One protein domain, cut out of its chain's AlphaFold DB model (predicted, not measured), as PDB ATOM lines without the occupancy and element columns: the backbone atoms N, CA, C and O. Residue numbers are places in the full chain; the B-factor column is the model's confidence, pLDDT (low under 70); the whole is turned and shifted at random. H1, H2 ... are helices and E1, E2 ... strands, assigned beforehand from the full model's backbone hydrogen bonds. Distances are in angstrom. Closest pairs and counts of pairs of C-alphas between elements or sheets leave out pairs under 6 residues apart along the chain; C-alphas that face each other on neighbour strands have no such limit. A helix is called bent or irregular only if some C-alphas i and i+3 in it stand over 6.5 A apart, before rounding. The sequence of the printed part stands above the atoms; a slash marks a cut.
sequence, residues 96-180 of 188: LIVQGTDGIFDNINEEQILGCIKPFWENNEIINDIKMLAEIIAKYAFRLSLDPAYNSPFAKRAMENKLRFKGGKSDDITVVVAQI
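What this domain is: This is residues 96 to 180 of the 188 residues of the protein "Protein phosphatase" of Ichthyophthirius multifiliis (strain G5) (UniProt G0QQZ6). A rod whose one half is a ribbon of two strands, E1 and E2, with the long helix H3 packed over one face of it, mostly on E2, and the helix H2 beside H3, folded back from it as a helical hairpin; the short helix H4 makes the other end of the rod. The ribbon joins the first and the last named element of the printed part, the one-turn helix H1 sits near the middle, and residues 161 to 174 run back from H4 to E2. The printed part has 85 residues with four named helices and two named strands, in the order E1 H1 H2 H3 H4 E2. The sheet has the order E1 - E2 and is antiparallel, and the class is mixed, helices and strands. The whole is compact, with a radius of gyration of the C-alphas of 13.7 A, and spans 43 by 20 by 19 A along its three main axes.

How they stand to each other: The strands E1, residues 96 to 100, and E2, residues 175 to 179, are antiparallel neighbours, with 167 degrees between their N-to-C directions. C-alphas 98 and 177 face each other at 4.7 A. N 97 and O 178 are 2.8 A apart and N 176 and O 99 are 2.8 A apart, both within hydrogen-bond range. The helix H3, residues 130 to 145, has 10 pairs of C-alphas within 8 A of E2, the closest being those of Ala 134 and Val 177, 5.6 A apart. E1 and H3 are near each other, with 8 pairs of C-alphas within 10 A. The helix H2, residues 110 to 120, forms a helical hairpin with H3. The two touch, through residues 133 to 137 of H3 alone, and their closest C-alphas are those of Cys 116 and Ile 137, 6.2 A apart. They run opposite ways at a tilt of 36 degrees, only just steep. H2 is apart from E1 and from E2. The helix H1, residues 102 to 105, touches H3 through residues 138 to 145 of H3 alone, and the closest C-alphas are those of Ile 104 and Ala 141, 5.7 A apart. The helix H4, residues 153 to 160, is close to H1 but not clearly touching it, with the C-alphas of Phe 105 and Pro 153 closest at 7.0 A. H4 is apart from H2, H3 and E1. In H3 and H4 every O i to N i+4 pair is within hydrogen-bond range, in H2 5 of 7 are, and H1 is too short for such a pair.

Where its parts are: E1 begins at C-alpha 96, (148.271, 118.274, 171.850), and is 13.2 A long from first to last C-alpha; E2 is 13.5 A long and ends at C-alpha 179, (151.149, 114.947, 170.824). H3, the longest helix with 16 residues, is 22.6 A long and begins at C-alpha 130, (154.018, 117.838, 164.070). H2 is 16.1 A long and is only just irregular: C-alphas 116 and 119 are 6.8 A apart. H4 is 10.7 A long and H1 is 5.0 A long.

The domain as a whole: The two C-alphas farthest apart are those of Asn 128 and Lys 162, at 43.9 A, while the C-alphas of Leu 96 and Ile 180, the first and last printed, are 6.5 A apart. The printed part has no cut. The links E1 to H1 and H1 to H2 are tight, H2 to H3 and H3 to H4 are short, and H4 to E2, with 14 residues, is long. The mean pLDDT of the printed part is 90.0, and residues 123 to 124 are under 70.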
ATOM      1  N   LEU A  96     147.220 117.422 172.406       81.75
ATOM      2  CA  LEU A  96     148.271 118.274 171.850       81.75
ATOM      3  C   LEU A  96     148.766 119.272 172.888       81.75
ATOM      4  O   LEU A  96     148.028 120.139 173.357       81.75
ATOM      5  N   ILE A  97     150.056 119.198 173.170       84.12
ATOM      6  CA  ILE A  97     150.773 120.127 174.023       84.12
ATOM      7  C   ILE A  97     151.507 121.118 173.119       84.12
ATOM      8  O   ILE A  97     152.348 120.729 172.309       84.12
ATOM      9  N   VAL A  98     151.207 122.407 173.284       85.56
ATOM     10  CA  VAL A  98     151.978 123.511 172.701       85.56
ATOM     11  C   VAL A  98     152.595 124.298 173.847       85.56
ATOM     12  O   VAL A  98     151.882 124.915 174.635       85.56
ATOM     13  N   GLN A  99     153.919 124.275 173.936       86.06
ATOM     14  CA  GLN A  99     154.694 125.096 174.860       86.06
ATOM     15  C   GLN A  99     155.507 126.108 174.067       86.06
ATOM     16  O   GLN A  99     155.938 125.827 172.954       86.06
ATOM     17  N   GLY A 100     155.741 127.284 174.632       86.81
ATOM     18  CA  GLY A 100     156.570 128.294 173.992       86.81
ATOM     19  C   GLY A 100     157.128 129.291 174.991       86.81
ATOM     20  O   GLY A 100     156.699 129.335 176.142       86.81
ATOM     21  N   THR A 101     158.099 130.079 174.545       86.75
ATOM     22  CA  THR A 101     158.579 131.247 175.290       86.75
ATOM     23  C   THR A 101     157.568 132.392 175.207       86.75
ATOM     24  O   THR A 101     156.580 132.332 174.465       86.75
ATOM     25  N   ASP A 102     157.813 133.463 175.955       89.75
ATOM     26  CA  ASP A 102     157.045 134.703 175.850       89.75
ATOM     27  C   ASP A 102     157.020 135.249 174.413       89.75
ATOM     28  O   ASP A 102     155.973 135.712 173.977       89.75
ATOM     29  N   GLY A 103     158.076 135.061 173.613       91.00
ATOM     30  CA  GLY A 103     158.082 135.393 172.182       91.00
ATOM     31  C   GLY A 103     156.901 134.815 171.378       91.00
ATOM     32  O   GLY A 103     156.430 135.454 170.434       91.00
ATOM     33  N   ILE A 104     156.357 133.654 171.770       95.69
ATOM     34  CA  ILE A 104     155.087 133.138 171.229       95.69
ATOM     35  C   ILE A 104     153.907 133.912 171.822       95.69
ATOM     36  O   ILE A 104     153.142 134.553 171.098       95.69
ATOM     37  N   PHE A 105     153.749 133.853 173.144       92.44
ATOM     38  CA  PHE A 105     152.528 134.286 173.827       92.44
ATOM     39  C   PHE A 105     152.355 135.806 173.918       92.44
ATOM     40  O   PHE A 105     151.269 136.284 174.251       92.44
ATOM     41  N   ASP A 106     153.392 136.574 173.608       95.88
ATOM     42  CA  ASP A 106     153.348 138.024 173.459       95.88
ATOM     43  C   ASP A 106     152.826 138.453 172.094       95.88
ATOM     44  O   ASP A 106     152.285 139.552 171.983       95.88
ATOM     45  N   ASN A 107     152.920 137.580 171.084       96.81
ATOM     46  CA  ASN A 107     152.615 137.890 169.687       96.81
ATOM     47  C   ASN A 107     151.413 137.129 169.122       96.81
ATOM     48  O   ASN A 107     150.814 137.594 168.157       96.81
ATOM     49  N   ILE A 108     151.024 135.991 169.695       96.00
ATOM     50  CA  ILE A 108     149.827 135.252 169.278       96.00
ATOM     51  C   ILE A 108     149.014 134.787 170.480       96.00
ATOM     52  O   ILE A 108     149.558 134.393 171.509       96.00
ATOM     53  N   ASN A 109     147.690 134.856 170.357       94.00
ATOM     54  CA  ASN A 109     146.760 134.384 171.378       94.00
ATOM     55  C   ASN A 109     146.338 132.921 171.147       94.00
ATOM     56  O   ASN A 109     146.658 132.301 170.133       94.00
ATOM     57  N   GLU A 110     145.570 132.384 172.095       88.94
ATOM     58  CA  GLU A 110     145.019 131.027 172.030       88.94
ATOM     59  C   GLU A 110     144.251 130.754 170.719       88.94
ATOM     60  O   GLU A 110     144.494 129.757 170.042       88.94
ATOM     61  N   GLU A 111     143.354 131.656 170.314       91.25
ATOM     62  CA  GLU A 111     142.539 131.492 169.102       91.25
ATOM     63  C   GLU A 111     143.398 131.386 167.831       91.25
ATOM     64  O   GLU A 111     143.115 130.591 166.931       91.25
ATOM     65  N   GLN A 112     144.476 132.161 167.774       95.31
ATOM     66  CA  GLN A 112     145.438 132.148 166.684       95.31
ATOM     67  C   GLN A 112     146.239 130.845 166.639       95.31
ATOM     68  O   GLN A 112     146.367 130.258 165.565       95.31
ATOM     69  N   ILE A 113     146.710 130.357 167.792       91.38
ATOM     70  CA  ILE A 113     147.401 129.061 167.896       91.38
ATOM     71  C   ILE A 113     146.492 127.936 167.385       91.38
ATOM     72  O   ILE A 113     146.908 127.100 166.587       91.38
ATOM     73  N   LEU A 114     145.211 127.951 167.747       89.06
ATOM     74  CA  LEU A 114     144.248 126.994 167.203       89.06
ATOM     75  C   LEU A 114     143.997 127.144 165.715       89.06
ATOM     76  O   LEU A 114     143.740 126.149 165.043       89.06
ATOM     77  N   GLY A 115     144.018 128.372 165.202       89.38
ATOM     78  CA  GLY A 115     143.970 128.629 163.768       89.38
ATOM     79  C   GLY A 115     145.071 127.870 163.030       89.38
ATOM     80  O   GLY A 115     144.806 127.317 161.964       89.38
ATOM     81  N   CYS A 116     146.264 127.779 163.626       91.12
ATOM     82  CA  CYS A 116     147.384 126.994 163.110       91.12
ATOM     83  C   CYS A 116     147.179 125.477 163.253       91.12
ATOM     84  O   CYS A 116     147.582 124.741 162.360       91.12
ATOM     85  N   ILE A 117     146.561 125.011 164.345       89.44
ATOM     86  CA  ILE A 117     146.365 123.576 164.632       89.44
ATOM     87  C   ILE A 117     145.245 122.962 163.786       89.44
ATOM     88  O   ILE A 117     145.389 121.847 163.293       89.44
ATOM     89  N   LYS A 118     144.133 123.685 163.595       87.38
ATOM     90  CA  LYS A 118     142.916 123.202 162.912       87.38
ATOM     91  C   LYS A 118     143.164 122.420 161.616       87.38
ATOM     92  O   LYS A 118     142.536 121.381 161.466       87.38
ATOM     93  N   PRO A 119     144.032 122.871 160.688       86.31
ATOM     94  CA  PRO A 119     144.271 122.160 159.430       86.31
ATOM     95  C   PRO A 119     144.965 120.803 159.591       86.31
ATOM     96  O   PRO A 119     144.927 119.997 158.672       86.31
ATOM     97  N   PHE A 120     145.620 120.565 160.728       84.44
ATOM     98  CA  PHE A 120     146.320 119.318 161.040       84.44
ATOM     99  C   PHE A 120     145.476 118.380 161.906       84.44
ATOM    100  O   PHE A 120     145.826 117.216 162.063       84.44
ATOM    101  N   TRP A 121     144.388 118.891 162.487       79.75
ATOM    102  CA  TRP A 121     143.590 118.217 163.505       79.75
ATOM    103  C   TRP A 121     142.197 117.867 162.981       79.75
ATOM    104  O   TRP A 121     141.181 118.429 163.406       79.75
ATOM    105  N   GLU A 122     142.144 116.944 162.026       72.81
ATOM    106  CA  GLU A 122     140.886 116.372 161.546       72.81
ATOM    107  C   GLU A 122     140.486 115.186 162.443       72.81
ATOM    108  O   GLU A 122     141.313 114.355 162.800       72.81
ATOM    109  N   ASN A 123     139.219 115.128 162.870       65.75
ATOM    110  CA  ASN A 123     138.614 113.995 163.596       65.75
ATOM    111  C   ASN A 123     139.303 113.520 164.900       65.75
ATOM    112  O   ASN A 123     139.049 112.399 165.332       65.75
ATOM    113  N   ASN A 124     140.100 114.365 165.571       62.75
ATOM    114  CA  ASN A 124     140.948 113.974 166.716       62.75
ATOM    115  C   ASN A 124     141.958 112.868 166.371       62.75
ATOM    116  O   ASN A 124     142.318 112.059 167.225       62.75
ATOM    117  N   GLU A 125     142.396 112.829 165.116       72.31
ATOM    118  CA  GLU A 125     143.406 111.888 164.666       72.31
ATOM    119  C   GLU A 125     144.827 112.395 164.946       72.31
ATOM    120  O   GLU A 125     145.085 113.531 165.355       72.31
ATOM    121  N   ILE A 126     145.776 111.491 164.733       78.50
ATOM    122  CA  ILE A 126     147.202 111.729 164.893       78.50
ATOM    123  C   ILE A 126     147.662 112.819 163.915       78.50
ATOM    124  O   ILE A 126     147.467 112.703 162.703       78.50
ATOM    125  N   ILE A 127     148.366 113.836 164.422       82.88
ATOM    126  CA  ILE A 127     149.052 114.795 163.556       82.88
ATOM    127  C   ILE A 127     150.299 114.117 162.988       82.88
ATOM    128  O   ILE A 127     151.280 113.879 163.696       82.88
ATOM    129  N   ASN A 128     150.277 113.849 161.685       81.31
ATOM    130  CA  ASN A 128     151.397 113.212 160.992       81.31
ATOM    131  C   ASN A 128     152.620 114.132 160.845       81.31
ATOM    132  O   ASN A 128     153.747 113.644 160.847       81.31
ATOM    133  N   ASP A 129     152.417 115.450 160.749       86.00
ATOM    134  CA  ASP A 129     153.497 116.426 160.555       86.00
ATOM    135  C   ASP A 129     153.550 117.466 161.682       86.00
ATOM    136  O   ASP A 129     153.258 118.655 161.521       86.00
ATOM    137  N   ILE A 130     153.911 116.992 162.876       87.12
ATOM    138  CA  ILE A 130     154.018 117.838 164.070       87.12
ATOM    139  C   ILE A 130     155.137 118.881 163.945       87.12
ATOM    140  O   ILE A 130     155.048 119.972 164.509       87.12
ATOM    141  N   LYS A 131     156.173 118.561 163.159       87.00
ATOM    142  CA  LYS A 131     157.271 119.474 162.850       87.00
ATOM    143  C   LYS A 131     156.746 120.675 162.068       87.00
ATOM    144  O   LYS A 131     157.013 121.810 162.459       87.00
ATOM    145  N   MET A 132     155.973 120.444 161.007       88.38
ATOM    146  CA  MET A 132     155.387 121.529 160.226       88.38
ATOM    147  C   MET A 132     154.426 122.377 161.064       88.38
ATOM    148  O   MET A 132     154.435 123.601 160.940       88.38
ATOM    149  N   LEU A 133     153.656 121.768 161.971       90.81
ATOM    150  CA  LEU A 133     152.806 122.520 162.892       90.81
ATOM    151  C   LEU A 133     153.618 123.449 163.813       90.81
ATOM    152  O   LEU A 133     153.278 124.629 163.941       90.81
ATOM    153  N   ALA A 134     154.710 122.957 164.407       90.88
ATOM    154  CA  ALA A 134     155.612 123.780 165.213       90.88
ATOM    155  C   ALA A 134     156.196 124.948 164.398       90.88
ATOM    156  O   ALA A 134     156.171 126.096 164.848       90.88
ATOM    157  N   GLU A 135     156.646 124.685 163.166       92.62
ATOM    158  CA  GLU A 135     157.150 125.730 162.270       92.62
ATOM    159  C   GLU A 135     156.089 126.783 161.931       92.62
ATOM    160  O   GLU A 135     156.400 127.974 161.907       92.62
ATOM    161  N   ILE A 136     154.843 126.373 161.674       95.50
ATOM    162  CA  ILE A 136     153.743 127.294 161.359       95.50
ATOM    163  C   ILE A 136     153.459 128.214 162.543       95.50
ATOM    164  O   ILE A 136     153.343 129.423 162.346       95.50
ATOM    165  N   ILE A 137     153.377 127.669 163.759       95.12
ATOM    166  CA  ILE A 137     153.129 128.460 164.970       95.12
ATOM    167  C   ILE A 137     154.258 129.483 165.173       95.12
ATOM    168  O   ILE A 137     153.984 130.675 165.329       95.12
ATOM    169  N   ALA A 138     155.521 129.047 165.083       94.19
ATOM    170  CA  ALA A 138     156.680 129.926 165.237       94.19
ATOM    171  C   ALA A 138     156.733 131.027 164.166       94.19
ATOM    172  O   ALA A 138     156.863 132.208 164.488       94.19
ATOM    173  N   LYS A 139     156.581 130.666 162.884       95.50
ATOM    174  CA  LYS A 139     156.608 131.625 161.764       95.50
ATOM    175  C   LYS A 139     155.439 132.607 161.833       95.50
ATOM    176  O   LYS A 139     155.598 133.776 161.478       95.50
ATOM    177  N   TYR A 140     154.269 132.166 162.298       97.62
ATOM    178  CA  TYR A 140     153.110 133.040 162.464       97.62
ATOM    179  C   TYR A 140     153.324 134.063 163.590       97.62
ATOM    180  O   TYR A 140     153.050 135.247 163.372       97.62
ATOM    181  N   ALA A 141     153.881 133.641 164.731       95.44
ATOM    182  CA  ALA A 141     154.291 134.542 165.807       95.44
ATOM    183  C   ALA A 141     155.363 135.539 165.345       95.44
ATOM    184  O   ALA A 141     155.192 136.736 165.541       95.44
ATOM    185  N   PHE A 142     156.402 135.069 164.644       97.06
ATOM    186  CA  PHE A 142     157.475 135.915 164.106       97.06
ATOM    187  C   PHE A 142     156.956 136.980 163.138       97.06
ATOM    188  O   PHE A 142     157.332 138.146 163.192       97.06
ATOM    189  N   ARG A 143     156.035 136.611 162.245       97.06
ATOM    190  CA  ARG A 143     155.442 137.585 161.322       97.06
ATOM    191  C   ARG A 143     154.697 138.693 162.071       97.06
ATOM    192  O   ARG A 143     154.757 139.845 161.657       97.06
ATOM    193  N   LEU A 144     153.977 138.346 163.137       97.38
ATOM    194  CA  LEU A 144     153.222 139.309 163.941       97.38
ATOM    195  C   LEU A 144     154.107 140.103 164.903       97.38
ATOM    196  O   LEU A 144     153.783 141.251 165.191       97.38
ATOM    197  N   SER A 145     155.236 139.541 165.339       96.81
ATOM    198  CA  SER A 145     156.209 140.233 166.187       96.81
ATOM    199  C   SER A 145     156.859 141.426 165.490       96.81
ATOM    200  O   SER A 145     157.265 142.374 166.155       96.81
ATOM    201  N   LEU A 146     156.927 141.394 164.156       96.06
ATOM    202  CA  LEU A 146     157.473 142.464 163.322       96.06
ATOM    203  C   LEU A 146     156.423 143.476 162.839       96.06
ATOM    204  O   LEU A 146     156.791 144.452 162.189       96.06
ATOM    205  N   ASP A 147     155.132 143.260 163.110       96.50
ATOM    206  CA  ASP A 147     154.061 144.139 162.636       96.50
ATOM    207  C   ASP A 147     153.836 145.307 163.624       96.50
ATOM    208  O   ASP A 147     153.299 145.093 164.716       96.50
ATOM    209  N   PRO A 148     154.195 146.559 163.273       95.19
ATOM    210  CA  PRO A 148     154.036 147.708 164.164       95.19
ATOM    211  C   PRO A 148     152.573 148.154 164.332       95.19
ATOM    212  O   PRO A 148     152.259 148.897 165.264       95.19
ATOM    213  N   ALA A 149     151.674 147.735 163.436       95.31
ATOM    214  CA  ALA A 149     150.251 148.065 163.484       95.31
ATOM    215  C   ALA A 149     149.430 147.009 164.240       95.31
ATOM    216  O   ALA A 149     148.279 147.261 164.608       95.31
ATOM    217  N   TYR A 150     150.008 145.834 164.490       96.38
ATOM    218  CA  TYR A 150     149.339 144.751 165.190       96.38
ATOM    219  C   TYR A 150     149.137 145.063 166.681       96.38
ATOM    220  O   TYR A 150     150.054 145.459 167.395       96.38
ATOM    221  N   ASN A 151     147.920 144.855 167.186       95.81
ATOM    222  CA  ASN A 151     147.638 144.944 168.618       95.81
ATOM    223  C   ASN A 151     147.878 143.580 169.280       95.81
ATOM    224  O   ASN A 151     146.940 142.792 169.462       95.81
ATOM    225  N   SER A 152     149.147 143.303 169.575       97.19
ATOM    226  CA  SER A 152     149.612 142.031 170.128       97.19
ATOM    227  C   SER A 152     149.064 141.736 171.531       97.19
ATOM    228  O   SER A 152     148.672 142.663 172.246       97.19
ATOM    229  N   PRO A 153     149.011 140.460 171.962       97.25
ATOM    230  CA  PRO A 153     148.715 140.112 173.351       97.25
ATOM    231  C   PRO A 153     149.551 140.906 174.359       97.25
ATOM    232  O   PRO A 153     148.997 141.406 175.337       97.25
ATOM    233  N   PHE A 154     150.846 141.097 174.095       96.62
ATOM    234  CA  PHE A 154     151.703 141.928 174.937       96.62
ATOM    235  C   PHE A 154     151.266 143.392 174.942       96.62
ATOM    236  O   PHE A 154     151.109 143.972 176.014       96.62
ATOM    237  N   ALA A 155     150.992 143.979 173.773       95.94
ATOM    238  CA  ALA A 155     150.501 145.355 173.681       95.94
ATOM    239  C   ALA A 155     149.201 145.551 174.476       95.94
ATOM    240  O   ALA A 155     149.062 146.537 175.200       95.94
ATOM    241  N   LYS A 156     148.273 144.588 174.406       96.25
ATOM    242  CA  LYS A 156     147.028 144.596 175.191       96.25
ATOM    243  C   LYS A 156     147.305 144.575 176.695       96.25
ATOM    244  O   LYS A 156     146.841 145.474 177.393       96.25
ATOM    245  N   ARG A 157     148.126 143.632 177.176       94.69
ATOM    246  CA  ARG A 157     148.511 143.545 178.599       94.69
ATOM    247  C   ARG A 157     149.251 144.799 179.075       94.69
ATOM    248  O   ARG A 157     149.020 145.269 180.187       94.69
ATOM    249  N   ALA A 158     150.121 145.373 178.245       94.19
ATOM    250  CA  ALA A 158     150.825 146.616 178.552       94.19
ATOM    251  C   ALA A 158     149.837 147.780 178.735       94.19
ATOM    252  O   ALA A 158     149.921 148.499 179.730       94.19
ATOM    253  N   MET A 159     148.857 147.919 177.836       93.38
ATOM    254  CA  MET A 159     147.813 148.945 177.943       93.38
ATOM    255  C   MET A 159     146.941 148.775 179.193       93.38
ATOM    256  O   MET A 159     146.644 149.767 179.858       93.38
ATOM    257  N   GLU A 160     146.570 147.542 179.550       94.31
ATOM    258  CA  GLU A 160     145.832 147.233 180.789       94.31
ATOM    259  C   GLU A 160     146.610 147.668 182.040       94.31
ATOM    260  O   GLU A 160     146.032 148.183 182.997       94.31
ATOM    261  N   ASN A 161     147.940 147.571 181.991       92.69
ATOM    262  CA  ASN A 161     148.851 148.038 183.038       92.69
ATOM    263  C   ASN A 161     149.273 149.511 182.875       92.69
ATOM    264  O   ASN A 161     150.234 149.957 183.500       92.69
ATOM    265  N   LYS A 162     148.549 150.294 182.061       94.88
ATOM    266  CA  LYS A 162     148.787 151.731 181.809       94.88
ATOM    267  C   LYS A 162     150.160 152.050 181.195       94.88
ATOM    268  O   LYS A 162     150.600 153.200 181.228       94.88
ATOM    269  N   LEU A 163     150.820 151.063 180.594       92.50
ATOM    270  CA  LEU A 163     152.054 151.231 179.835       92.50
ATOM    271  C   LEU A 163     151.729 151.479 178.360       92.50
ATOM    272  O   LEU A 163     150.822 150.881 177.781       92.50
ATOM    273  N   ARG A 164     152.481 152.382 177.726       90.56
ATOM    274  CA  ARG A 164     152.332 152.663 176.294       90.56
ATOM    275  C   ARG A 164     153.188 151.690 175.489       90.56
ATOM    276  O   ARG A 164     154.406 151.820 175.476       90.56
ATOM    277  N   PHE A 165     152.539 150.769 174.784       94.12
ATOM    278  CA  PHE A 165     153.169 149.875 173.812       94.12
ATOM    279  C   PHE A 165     152.231 149.654 172.615       94.12
ATOM    280  O   PHE A 165     151.010 149.665 172.778       94.12
ATOM    281  N   LYS A 166     152.784 149.487 171.410       93.44
ATOM    282  CA  LYS A 166     152.045 149.201 170.168       93.44
ATOM    283  C   LYS A 166     152.864 148.261 169.287       93.44
ATOM    284  O   LYS A 166     154.088 148.332 169.321       93.44
ATOM    285  N   GLY A 167     152.182 147.465 168.469       96.44
ATOM    286  CA  GLY A 167     152.821 146.511 167.569       96.44
ATOM    287  C   GLY A 167     153.044 145.139 168.203       96.44
ATOM    288  O   GLY A 167     152.649 144.868 169.344       96.44
ATOM    289  N   GLY A 168     153.693 144.269 167.439       96.50
ATOM    290  CA  GLY A 168     154.331 143.060 167.944       96.50
ATOM    291  C   GLY A 168     155.537 143.347 168.845       96.50
ATOM    292  O   GLY A 168     156.108 144.438 168.826       96.50
ATOM    293  N   LYS A 169     155.927 142.351 169.644       94.62
ATOM    294  CA  LYS A 169     157.151 142.348 170.456       94.62
ATOM    295  C   LYS A 169     158.177 141.438 169.787       94.62
ATOM    296  O   LYS A 169     158.053 140.219 169.855       94.62
ATOM    297  N   SER A 170     159.161 142.029 169.112       93.88
ATOM    298  CA  SER A 170     160.281 141.291 168.515       93.88
ATOM    299  C   SER A 170     161.167 140.722 169.622       93.88
ATOM    300  O   SER A 170     161.789 141.491 170.349       93.88
ATOM    301  N   ASP A 171     161.215 139.398 169.742       84.62
ATOM    302  CA  ASP A 171     161.943 138.672 170.787       84.62
ATOM    303  C   ASP A 171     162.340 137.273 170.289       84.62
ATOM    304  O   ASP A 171     161.957 136.879 169.181       84.62
ATOM    305  N   ASP A 172     163.062 136.512 171.106       90.19
ATOM    306  CA  ASP A 172     163.367 135.112 170.832       90.19
ATOM    307  C   ASP A 172     162.093 134.253 170.859       90.19
ATOM    308  O   ASP A 172     161.361 134.159 171.850       90.19
ATOM    309  N   ILE A 173     161.837 133.572 169.741       88.44
ATOM    310  CA  ILE A 173     160.652 132.735 169.554       88.44
ATOM    311  C   ILE A 173     161.062 131.271 169.585       88.44
ATOM    312  O   ILE A 173     161.701 130.770 168.660       88.44
ATOM    313  N   THR A 174     160.633 130.569 170.629       82.50
ATOM    314  CA  THR A 174     160.780 129.116 170.744       82.50
ATOM    315  C   THR A 174     159.416 128.487 170.979       82.50
ATOM    316  O   THR A 174     158.628 128.983 171.783       82.50
ATOM    317  N   VAL A 175     159.135 127.383 170.285       88.88
ATOM    318  CA  VAL A 175     157.925 126.577 170.467       88.88
ATOM    319  C   VAL A 175     158.285 125.095 170.455       88.88
ATOM    320  O   VAL A 175     159.106 124.649 169.656       88.88
ATOM    321  N   VAL A 176     157.643 124.335 171.331       84.69
ATOM    322  CA  VAL A 176     157.648 122.875 171.355       84.69
ATOM    323  C   VAL A 176     156.214 122.417 171.152       84.69
ATOM    324  O   VAL A 176     155.306 122.866 171.853       84.69
ATOM    325  N   VAL A 177     156.011 121.523 170.189       85.75
ATOM    326  CA  VAL A 177     154.718 120.885 169.940       85.75
ATOM    327  C   VAL A 177     154.887 119.385 170.117       85.75
ATOM    328  O   VAL A 177     155.757 118.781 169.491       85.75
ATOM    329  N   ALA A 178     154.065 118.791 170.975       83.25
ATOM    330  CA  ALA A 178     154.079 117.365 171.269       83.25
ATOM    331  C   ALA A 178     152.649 116.828 171.294       83.25
ATOM    332  O   ALA A 178     151.762 117.475 171.839       83.25
ATOM    333  N   GLN A 179     152.427 115.647 170.721       83.81
ATOM    334  CA  GLN A 179     151.149 114.947 170.824       83.81
ATOM    335  C   GLN A 179     151.330 113.738 171.740       83.81
ATOM    336  O   GLN A 179     152.237 112.929 171.524       83.81
ATOM    337  N   ILE A 180     150.491 113.629 172.768       77.81
ATOM    338  CA  ILE A 180     150.493 112.500 173.695       77.81
ATOM    339  C   ILE A 180     150.025 111.251 172.946       77.81
ATOM    340  O   ILE A 180     149.017 111.278 172.242       77.81
TER     341      ILE A 180